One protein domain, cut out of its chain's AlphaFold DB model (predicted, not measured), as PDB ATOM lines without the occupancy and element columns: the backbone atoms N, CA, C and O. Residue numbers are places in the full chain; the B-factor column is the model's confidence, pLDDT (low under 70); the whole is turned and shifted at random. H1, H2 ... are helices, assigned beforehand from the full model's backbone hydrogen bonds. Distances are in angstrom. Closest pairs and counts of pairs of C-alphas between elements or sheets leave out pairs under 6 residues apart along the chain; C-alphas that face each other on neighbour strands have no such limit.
ATOM      1  N   LEU A  51      27.010  66.300 -10.479       89.69
ATOM      2  CA  LEU A  51      28.160  65.398 -10.564       89.69
ATOM      3  C   LEU A  51      27.783  63.950 -10.225       89.69
ATOM      4  O   LEU A  51      28.190  63.031 -10.933       89.69
ATOM      5  N   GLU A  52      26.968  63.735  -9.192       91.12
ATOM      6  CA  GLU A  52      26.445  62.404  -8.863       91.12
ATOM      7  C   GLU A  52      25.605  61.836 -10.011       91.12
ATOM      8  O   GLU A  52      25.736  60.658 -10.340       91.12
ATOM      9  N   ARG A  53      24.811  62.669 -10.692       90.25
ATOM     10  CA  ARG A  53      24.029  62.247 -11.866       90.25
ATOM     11  C   ARG A  53      24.881  61.905 -13.075       90.25
ATOM     12  O   ARG A  53      24.595  60.907 -13.738       90.25
ATOM     13  N   ILE A  54      25.950  62.654 -13.332       90.44
ATOM     14  CA  ILE A  54      26.945  62.285 -14.347       90.44
ATOM     15  C   ILE A  54      27.558  60.923 -13.996       90.44
ATOM     16  O   ILE A  54      27.562  60.019 -14.830       90.44
ATOM     17  N   ASN A  55      27.991  60.738 -12.746       91.94
ATOM     18  CA  ASN A  55      28.595  59.484 -12.291       91.94
ATOM     19  C   ASN A  55      27.634  58.292 -12.397       91.94
ATOM     20  O   ASN A  55      28.054  57.221 -12.837       91.94
ATOM     21  N   MET A  56      26.360  58.470 -12.037       89.25
ATOM     22  CA  MET A  56      25.327  57.442 -12.193       89.25
ATOM     23  C   MET A  56      25.053  57.125 -13.664       89.25
ATOM     24  O   MET A  56      24.927  55.956 -14.015       89.25
ATOM     25  N   THR A  57      25.016  58.140 -14.534       89.69
ATOM     26  CA  THR A  57      24.826  57.949 -15.983       89.69
ATOM     27  C   THR A  57      25.972  57.127 -16.577       89.69
ATOM     28  O   THR A  57      25.731  56.179 -17.327       89.69
ATOM     29  N   ILE A  58      27.219  57.444 -16.209       91.69
ATOM     30  CA  ILE A  58      28.403  56.702 -16.662       91.69
ATOM     31  C   ILE A  58      28.338  55.251 -16.175       91.69
ATOM     32  O   ILE A  58      28.448  54.337 -16.991       91.69
ATOM     33  N   LEU A  59      28.105  55.022 -14.878       93.44
ATOM     34  CA  LEU A  59      28.028  53.668 -14.322       93.44
ATOM     35  C   LEU A  59      26.895  52.857 -14.961       93.44
ATOM     36  O   LEU A  59      27.122  51.731 -15.397       93.44
ATOM     37  N   GLY A  60      25.700  53.442 -15.078       88.50
ATOM     38  CA  GLY A  60      24.552  52.804 -15.717       88.50
ATOM     39  C   GLY A  60      24.833  52.435 -17.171       88.50
ATOM     40  O   GLY A  60      24.488  51.336 -17.600       88.50
ATOM     41  N   THR A  61      25.541  53.293 -17.912       90.38
ATOM     42  CA  THR A  61      25.973  53.004 -19.290       90.38
ATOM     43  C   THR A  61      26.946  51.825 -19.334       90.38
ATOM     44  O   THR A  61      26.770  50.905 -20.132       90.38
ATOM     45  N   LEU A  62      27.955  51.816 -18.461       92.19
ATOM     46  CA  LEU A  62      28.946  50.739 -18.377       92.19
ATOM     47  C   LEU A  62      28.296  49.385 -18.053       92.19
ATOM     48  O   LEU A  62      28.621  48.382 -18.696       92.19
ATOM     49  N   VAL A  63      27.361  49.373 -17.100       91.31
ATOM     50  CA  VAL A  63      26.564  48.194 -16.733       91.31
ATOM     51  C   VAL A  63      25.701  47.746 -17.911       91.31
ATOM     52  O   VAL A  63      25.770  46.583 -18.297       91.31
ATOM     53  N   SER A  64      24.963  48.664 -18.541       88.12
ATOM     54  CA  SER A  64      24.036  48.354 -19.642       88.12
ATOM     55  C   SER A  64      24.740  47.744 -20.853       88.12
ATOM     56  O   SER A  64      24.257  46.776 -21.431       88.12
ATOM     57  N   LEU A  65      25.928  48.246 -21.204       91.12
ATOM     58  CA  LEU A  65      26.740  47.703 -22.301       91.12
ATOM     59  C   LEU A  65      27.253  46.278 -22.045       91.12
ATOM     60  O   LEU A  65      27.769  45.640 -22.962       91.12
ATOM     61  N   ASN A  66      27.173  45.792 -20.806       93.31
ATOM     62  CA  ASN A  66      27.675  44.484 -20.397       93.31
ATOM     63  C   ASN A  66      26.612  43.655 -19.658       93.31
ATOM     64  O   ASN A  66      26.997  42.694 -18.997       93.31
ATOM     65  N   TYR A  67      25.328  44.027 -19.751       91.06
ATOM     66  CA  TYR A  67      24.275  43.594 -18.825       91.06
ATOM     67  C   TYR A  67      24.237  42.075 -18.627       91.06
ATOM     68  O   TYR A  67      24.518  41.620 -17.525       91.06
ATOM     69  N   ASP A  68      24.011  41.299 -19.690       93.31
ATOM     70  CA  ASP A  68      23.807  39.845 -19.592       93.31
ATOM     71  C   ASP A  68      24.988  39.111 -18.926       93.31
ATOM     72  O   ASP A  68      24.822  38.247 -18.063       93.31
ATOM     73  N   GLU A  69      26.218  39.448 -19.324       94.44
ATOM     74  CA  GLU A  69      27.421  38.807 -18.785       94.44
ATOM     75  C   GLU A  69      27.739  39.276 -17.361       94.44
ATOM     76  O   GLU A  69      28.189  38.483 -16.529       94.44
ATOM     77  N   LEU A  70      27.528  40.565 -17.085       95.69
ATOM     78  CA  LEU A  70      27.785  41.171 -15.785       95.69
ATOM     79  C   LEU A  70      26.760  40.713 -14.745       95.69
ATOM     80  O   LEU A  70      27.152  40.430 -13.619       95.69
ATOM     81  N   GLU A  71      25.485  40.596 -15.116       95.00
ATOM     82  CA  GLU A  71      24.405  40.076 -14.270       95.00
ATOM     83  C   GLU A  71      24.705  38.639 -13.839       95.00
ATOM     84  O   GLU A  71      24.677  38.321 -12.648       95.00
ATOM     85  N   LYS A  72      25.093  37.784 -14.793       96.00
ATOM     86  CA  LYS A  72      25.490  36.408 -14.488       96.00
ATOM     87  C   LYS A  72      26.701  36.360 -13.553       96.00
ATOM     88  O   LYS A  72      26.659  35.665 -12.540       96.00
ATOM     89  N   TRP A  73      27.758  37.110 -13.868       97.00
ATOM     90  CA  TRP A  73      28.952  37.178 -13.021       97.00
ATOM     91  C   TRP A  73      28.618  37.690 -11.611       97.00
ATOM     92  O   TRP A  73      29.094  37.132 -10.625       97.00
ATOM     93  N   ALA A  74      27.765  38.707 -11.496       96.81
ATOM     94  CA  ALA A  74      27.337  39.263 -10.219       96.81
ATOM     95  C   ALA A  74      26.569  38.237  -9.378       96.81
ATOM     96  O   ALA A  74      26.870  38.071  -8.194       96.81
ATOM     97  N   SER A  75      25.640  37.501 -10.001       96.50
ATOM     98  CA  SER A  75      24.883  36.431  -9.344       96.50
ATOM     99  C   SER A  75      25.790  35.305  -8.850       96.50
ATOM    100  O   SER A  75      25.588  34.808  -7.746       96.50
ATOM    101  N   GLU A  76      26.796  34.909  -9.631       96.50
ATOM    102  CA  GLU A  76      27.764  33.873  -9.237       96.50
ATOM    103  C   GLU A  76      28.665  34.324  -8.071       96.50
ATOM    104  O   GLU A  76      29.119  33.494  -7.284       96.50
ATOM    105  N   ASN A  77      28.895  35.634  -7.930       96.00
ATOM    106  CA  ASN A  77      29.720  36.231  -6.874       96.00
ATOM    107  C   ASN A  77      28.900  36.789  -5.692       96.00
ATOM    108  O   ASN A  77      29.473  37.389  -4.785       96.00
ATOM    109  N   ASN A  78      27.583  36.551  -5.657       95.94
ATOM    110  CA  ASN A  78      26.660  37.004  -4.607       95.94
ATOM    111  C   ASN A  78      26.609  38.535  -4.420       95.94
ATOM    112  O   ASN A  78      26.427  39.032  -3.304       95.94
ATOM    113  N   TYR A  79      26.755  39.294  -5.507       95.44
ATOM    114  CA  TYR A  79      26.566  40.743  -5.485       95.44
ATOM    115  C   TYR A  79      25.089  41.109  -5.665       95.44
ATOM    116  O   TYR A  79      24.468  40.763  -6.665       95.44
ATOM    117  N   ASN A  80      24.540  41.871  -4.713       91.50
ATOM    118  CA  ASN A  80      23.155  42.366  -4.759       91.50
ATOM    119  C   ASN A  80      23.005  43.699  -5.515       91.50
ATOM    120  O   ASN A  80      21.894  44.108  -5.842       91.50
ATOM    121  N   ALA A  81      24.109  44.409  -5.741       91.12
ATOM    122  CA  ALA A  81      24.152  45.678  -6.454       91.12
ATOM    123  C   ALA A  81      25.526  45.853  -7.105       91.12
ATOM    124  O   ALA A  81      26.510  45.280  -6.639       91.12
ATOM    125  N   ILE A  82      25.585  46.668  -8.158       94.00
ATOM    126  CA  ILE A  82      26.816  46.937  -8.902       94.00
ATOM    127  C   ILE A  82      27.184  48.410  -8.788       94.00
ATOM    128  O   ILE A  82      26.494  49.282  -9.316       94.00
ATOM    129  N   GLY A  83      28.297  48.666  -8.108       93.94
ATOM    130  CA  GLY A  83      29.019  49.925  -8.133       93.94
ATOM    131  C   GLY A  83      30.210  49.874  -9.089       93.94
ATOM    132  O   GLY A  83      30.453  48.897  -9.803       93.94
ATOM    133  N   TYR A  84      31.007  50.943  -9.082       95.06
ATOM    134  CA  TYR A  84      32.247  50.993  -9.859       95.06
ATOM    135  C   TYR A  84      33.234  49.893  -9.462       95.06
ATOM    136  O   TYR A  84      33.889  49.329 -10.334       95.06
ATOM    137  N   LYS A  85      33.337  49.577  -8.167       96.19
ATOM    138  CA  LYS A  85      34.243  48.541  -7.665       96.19
ATOM    139  C   LYS A  85      33.916  47.187  -8.298       96.19
ATOM    140  O   LYS A  85      34.782  46.585  -8.928       96.19
ATOM    141  N   GLU A  86      32.662  46.760  -8.191       97.12
ATOM    142  CA  GLU A  86      32.182  45.479  -8.712       97.12
ATOM    143  C   GLU A  86      32.300  45.437 -10.242       97.12
ATOM    144  O   GLU A  86      32.756  44.445 -10.810       97.12
ATOM    145  N   TYR A  87      31.988  46.547 -10.922       96.31
ATOM    146  CA  TYR A  87      32.201  46.655 -12.364       96.31
ATOM    147  C   TYR A  87      33.676  46.449 -12.752       96.31
ATOM    148  O   TYR A  87      33.968  45.718 -13.701       96.31
ATOM    149  N   PHE A  88      34.628  47.051 -12.034       96.12
ATOM    150  CA  PHE A  88      36.053  46.872 -12.334       96.12
ATOM    151  C   PHE A  88      36.550  45.458 -12.025       96.12
ATOM    152  O   PHE A  88      37.325  44.914 -12.815       96.12
ATOM    153  N   GLU A  89      36.075  44.830 -10.949       96.50
ATOM    154  CA  GLU A  89      36.356  43.417 -10.661       96.50
ATOM    155  C   GLU A  89      35.891  42.507 -11.809       96.50
ATOM    156  O   GLU A  89      36.671  41.681 -12.297       96.50
ATOM    157  N   TYR A  90      34.682  42.729 -12.333       96.19
ATOM    158  CA  TYR A  90      34.189  42.039 -13.529       96.19
ATOM    159  C   TYR A  90      35.101  42.251 -14.745       96.19
ATOM    160  O   TYR A  90      35.426  41.299 -15.463       96.19
ATOM    161  N   LYS A  91      35.556  43.485 -14.999       95.88
ATOM    162  CA  LYS A  91      36.441  43.773 -16.144       95.88
ATOM    163  C   LYS A  91      37.783  43.058 -16.024       95.88
ATOM    164  O   LYS A  91      38.271  42.539 -17.032       95.88
ATOM    165  N   ILE A  92      38.343  42.994 -14.820       94.25
ATOM    166  CA  ILE A  92      39.575  42.257 -14.528       94.25
ATOM    167  C   ILE A  92      39.359  40.755 -14.766       94.25
ATOM    168  O   ILE A  92      40.117  40.134 -15.515       94.25
ATOM    169  N   TYR A  93      38.281  40.184 -14.223       93.69
ATOM    170  CA  TYR A  93      37.902  38.785 -14.442       93.69
ATOM    171  C   TYR A  93      37.764  38.444 -15.938       93.69
ATOM    172  O   TYR A  93      38.383  37.494 -16.433       93.69
ATOM    173  N   LYS A  94      37.025  39.267 -16.692       92.62
ATOM    174  CA  LYS A  94      36.812  39.086 -18.137       92.62
ATOM    175  C   LYS A  94      38.121  39.178 -18.925       92.62
ATOM    176  O   LYS A  94      38.333  38.399 -19.858       92.62
ATOM    177  N   PHE A  95      39.015  40.089 -18.542       91.06
ATOM    178  CA  PHE A  95      40.344  40.199 -19.143       91.06
ATOM    179  C   PHE A  95      41.161  38.913 -18.955       91.06
ATOM    180  O   PHE A  95      41.681  38.375 -19.937       91.06
ATOM    181  N   TYR A  96      41.218  38.372 -17.733       89.56
ATOM    182  CA  TYR A  96      41.965  37.142 -17.451       89.56
ATOM    183  C   TYR A  96      41.439  35.938 -18.238       89.56
ATOM    184  O   TYR A  96      42.231  35.204 -18.836       89.56
ATOM    185  N   ILE A  97      40.118  35.760 -18.318       87.00
ATOM    186  CA  ILE A  97      39.517  34.665 -19.097       87.00
ATOM    187  C   ILE A  97      39.863  34.774 -20.580       87.00
ATOM    188  O   ILE A  97      40.221  33.774 -21.208       87.00
ATOM    189  N   ASN A  98      39.764  35.974 -21.150       86.12
ATOM    190  CA  ASN A  98      40.076  36.190 -22.560       86.12
ATOM    191  C   ASN A  98      41.561  35.952 -22.852       86.12
ATOM    192  O   ASN A  98      41.890  35.291 -23.839       86.12
ATOM    193  N   SER A  99      42.447  36.420 -21.968       81.00
ATOM    194  CA  SER A  99      43.888  36.172 -22.055       81.00
ATOM    195  C   SER A  99      44.199  34.670 -22.051       81.00
ATOM    196  O   SER A  99      44.871  34.159 -22.951       81.00
ATOM    197  N   TYR A 100      43.605  33.927 -21.114       76.12
ATOM    198  CA  TYR A 100      43.798  32.484 -21.001       76.12
ATOM    199  C   TYR A 100      43.266  31.703 -22.216       76.12
ATOM    200  O   TYR A 100      43.948  30.823 -22.748       76.12
ATOM    201  N   LYS A 101      42.069  32.049 -22.715       76.19
ATOM    202  CA  LYS A 101      41.494  31.440 -23.929       76.19
ATOM    203  C   LYS A 101      42.374  31.671 -25.160       76.19
ATOM    204  O   LYS A 101      42.543  30.758 -25.969       76.19
ATOM    205  N   ASN A 102      42.943  32.867 -25.300       73.44
ATOM    206  CA  ASN A 102      43.819  33.203 -26.422       73.44
ATOM    207  C   ASN A 102      45.166  32.474 -26.348       73.44
ATOM    208  O   ASN A 102      45.629  31.967 -27.368       73.44
ATOM    209  N   SER A 103      45.749  32.339 -25.153       74.69
ATOM    210  CA  SER A 103      46.964  31.541 -24.946       74.69
ATOM    211  C   SER A 103      46.767  30.088 -25.398       74.69
ATOM    212  O   SER A 103      47.551  29.581 -26.201       74.69
ATOM    213  N   ARG A 104      45.657  29.448 -25.002       68.19
ATOM    214  CA  ARG A 104      45.345  28.074 -25.429       68.19
ATOM    215  C   ARG A 104      45.170  27.928 -26.937       68.19
ATOM    216  O   ARG A 104      45.644  26.950 -27.496       68.19
ATOM    217  N   ARG A 105      44.533  28.886 -27.614       67.50
ATOM    218  CA  ARG A 105      44.389  28.848 -29.082       67.50
ATOM    219  C   ARG A 105      45.723  28.908 -29.823       67.50
ATOM    220  O   ARG A 105      45.823  28.335 -30.901       67.50
ATOM    221  N   ASN A 106      46.717  29.586 -29.258       66.31
ATOM    222  CA  ASN A 106      48.045  29.699 -29.856       66.31
ATOM    223  C   ASN A 106      48.957  28.506 -29.533       66.31
ATOM    224  O   ASN A 106      49.907  28.289 -30.266       66.31
ATOM    225  N   MET A 107      48.674  27.718 -28.486       62.78
ATOM    226  CA  MET A 107      49.436  26.495 -28.172       62.78
ATOM    227  C   MET A 107      49.176  25.331 -29.139       62.78
ATOM    228  O   MET A 107      49.987  24.416 -29.208       62.78
ATOM    229  N   TYR A 108      48.043  25.333 -29.847       58.72
ATOM    230  CA  TYR A 108      47.661  24.277 -30.795       58.72
ATOM    231  C   TYR A 108      47.856  24.689 -32.269       58.72
ATOM    232  O   TYR A 108      47.249  24.085 -33.153       58.72
ATOM    233  N   LYS A 109      48.649  25.734 -32.527       52.31
ATOM    234  CA  LYS A 109      49.086  26.162 -33.863       52.31
ATOM    235  C   LYS A 109      50.575  25.902 -34.017       52.31
ATOM    236  O   LYS A 109      50.964  25.547 -35.147       52.31
TER     237      LYS A 109
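What this domain is: This is residues 51 to 109 of the 109 residues of an uncharacterized protein of Fusobacterium pseudoperiodonticum (UniProt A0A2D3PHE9). One long helix, H3, runs along the greater part of a rod-like model; H1 lies staggered with it, its later residues 59 to 63 coming beside H3's first residues 84 to 87 and its first residues reaching out beyond them, while the shorter H2 stands crosswise near H3's first half. The far part of H3 and the last residues, 95 to 109, stick out free, away from the small body that the rest makes. The printed part has 59 residues with three named helices, in the order H1, H2, H3, and no named strand; the class is all helix. The whole is loose, with a radius of gyration of the C-alphas of 14.4 A, and the C-alphas span 50 by 23 by 17 A.

Where its parts are: H3, the longest helix, covers residues 84 to 107 and measures 35.1 A from first to last C-alpha; it begins at C-alpha 84 at (32.247, 50.993, -9.859) and ends at C-alpha 107 at (49.436, 26.495, -28.172). H1 covers residues 51 to 64 and measures 19.7 A, with C-alpha 51 at (28.160, 65.398, -10.564). H2 covers residues 67 to 76 and measures 14.1 A.

How they stand to each other: H3 and H1 only just touch, with 3 pairs of C-alphas within 8 A. The closest C-alphas are those of Leu 59 and Tyr 84, 6.7 A apart; H1 touches H3 with residues 59 to 63 alone, and H3 touches H1 with residues 84 to 87 alone. They run the same way at a shallow tilt of 33 degrees, only just short of steep. H3 and H2 also only just touch, with 3 pairs of C-alphas within 8 A, and H3 does so with residues 87 to 90 alone. Their closest C-alphas are those of Leu 70 and Tyr 90, 6.8 A apart, and their lines are about perpendicular, at 84 degrees. H1 and H2 are close but not clearly touching: their closest C-alphas, those of Val 63 and Leu 70, are 7.2 A apart, and their lines are about perpendicular, at 87 degrees. In H1, H2 and H3 every O i to N i+4 pair is within hydrogen-bond range.

The domain as a whole: The two C-alphas farthest apart are those of Leu 51 and Lys 109, the chain's last residue, at 50.2 A. Residues 95 to 109, of which 95 to 107 belong to H3, stand free; without them the body of 44 residues spans 31 by 17 by 16 A. The printed part has no cut. The link from H1 to H2 is tight, with 2 residues, and the link from H2 to H3 is short, with 7 residues; no link is long. The mean pLDDT of the printed part is 88.5, and residues 104 to 109 are under 70.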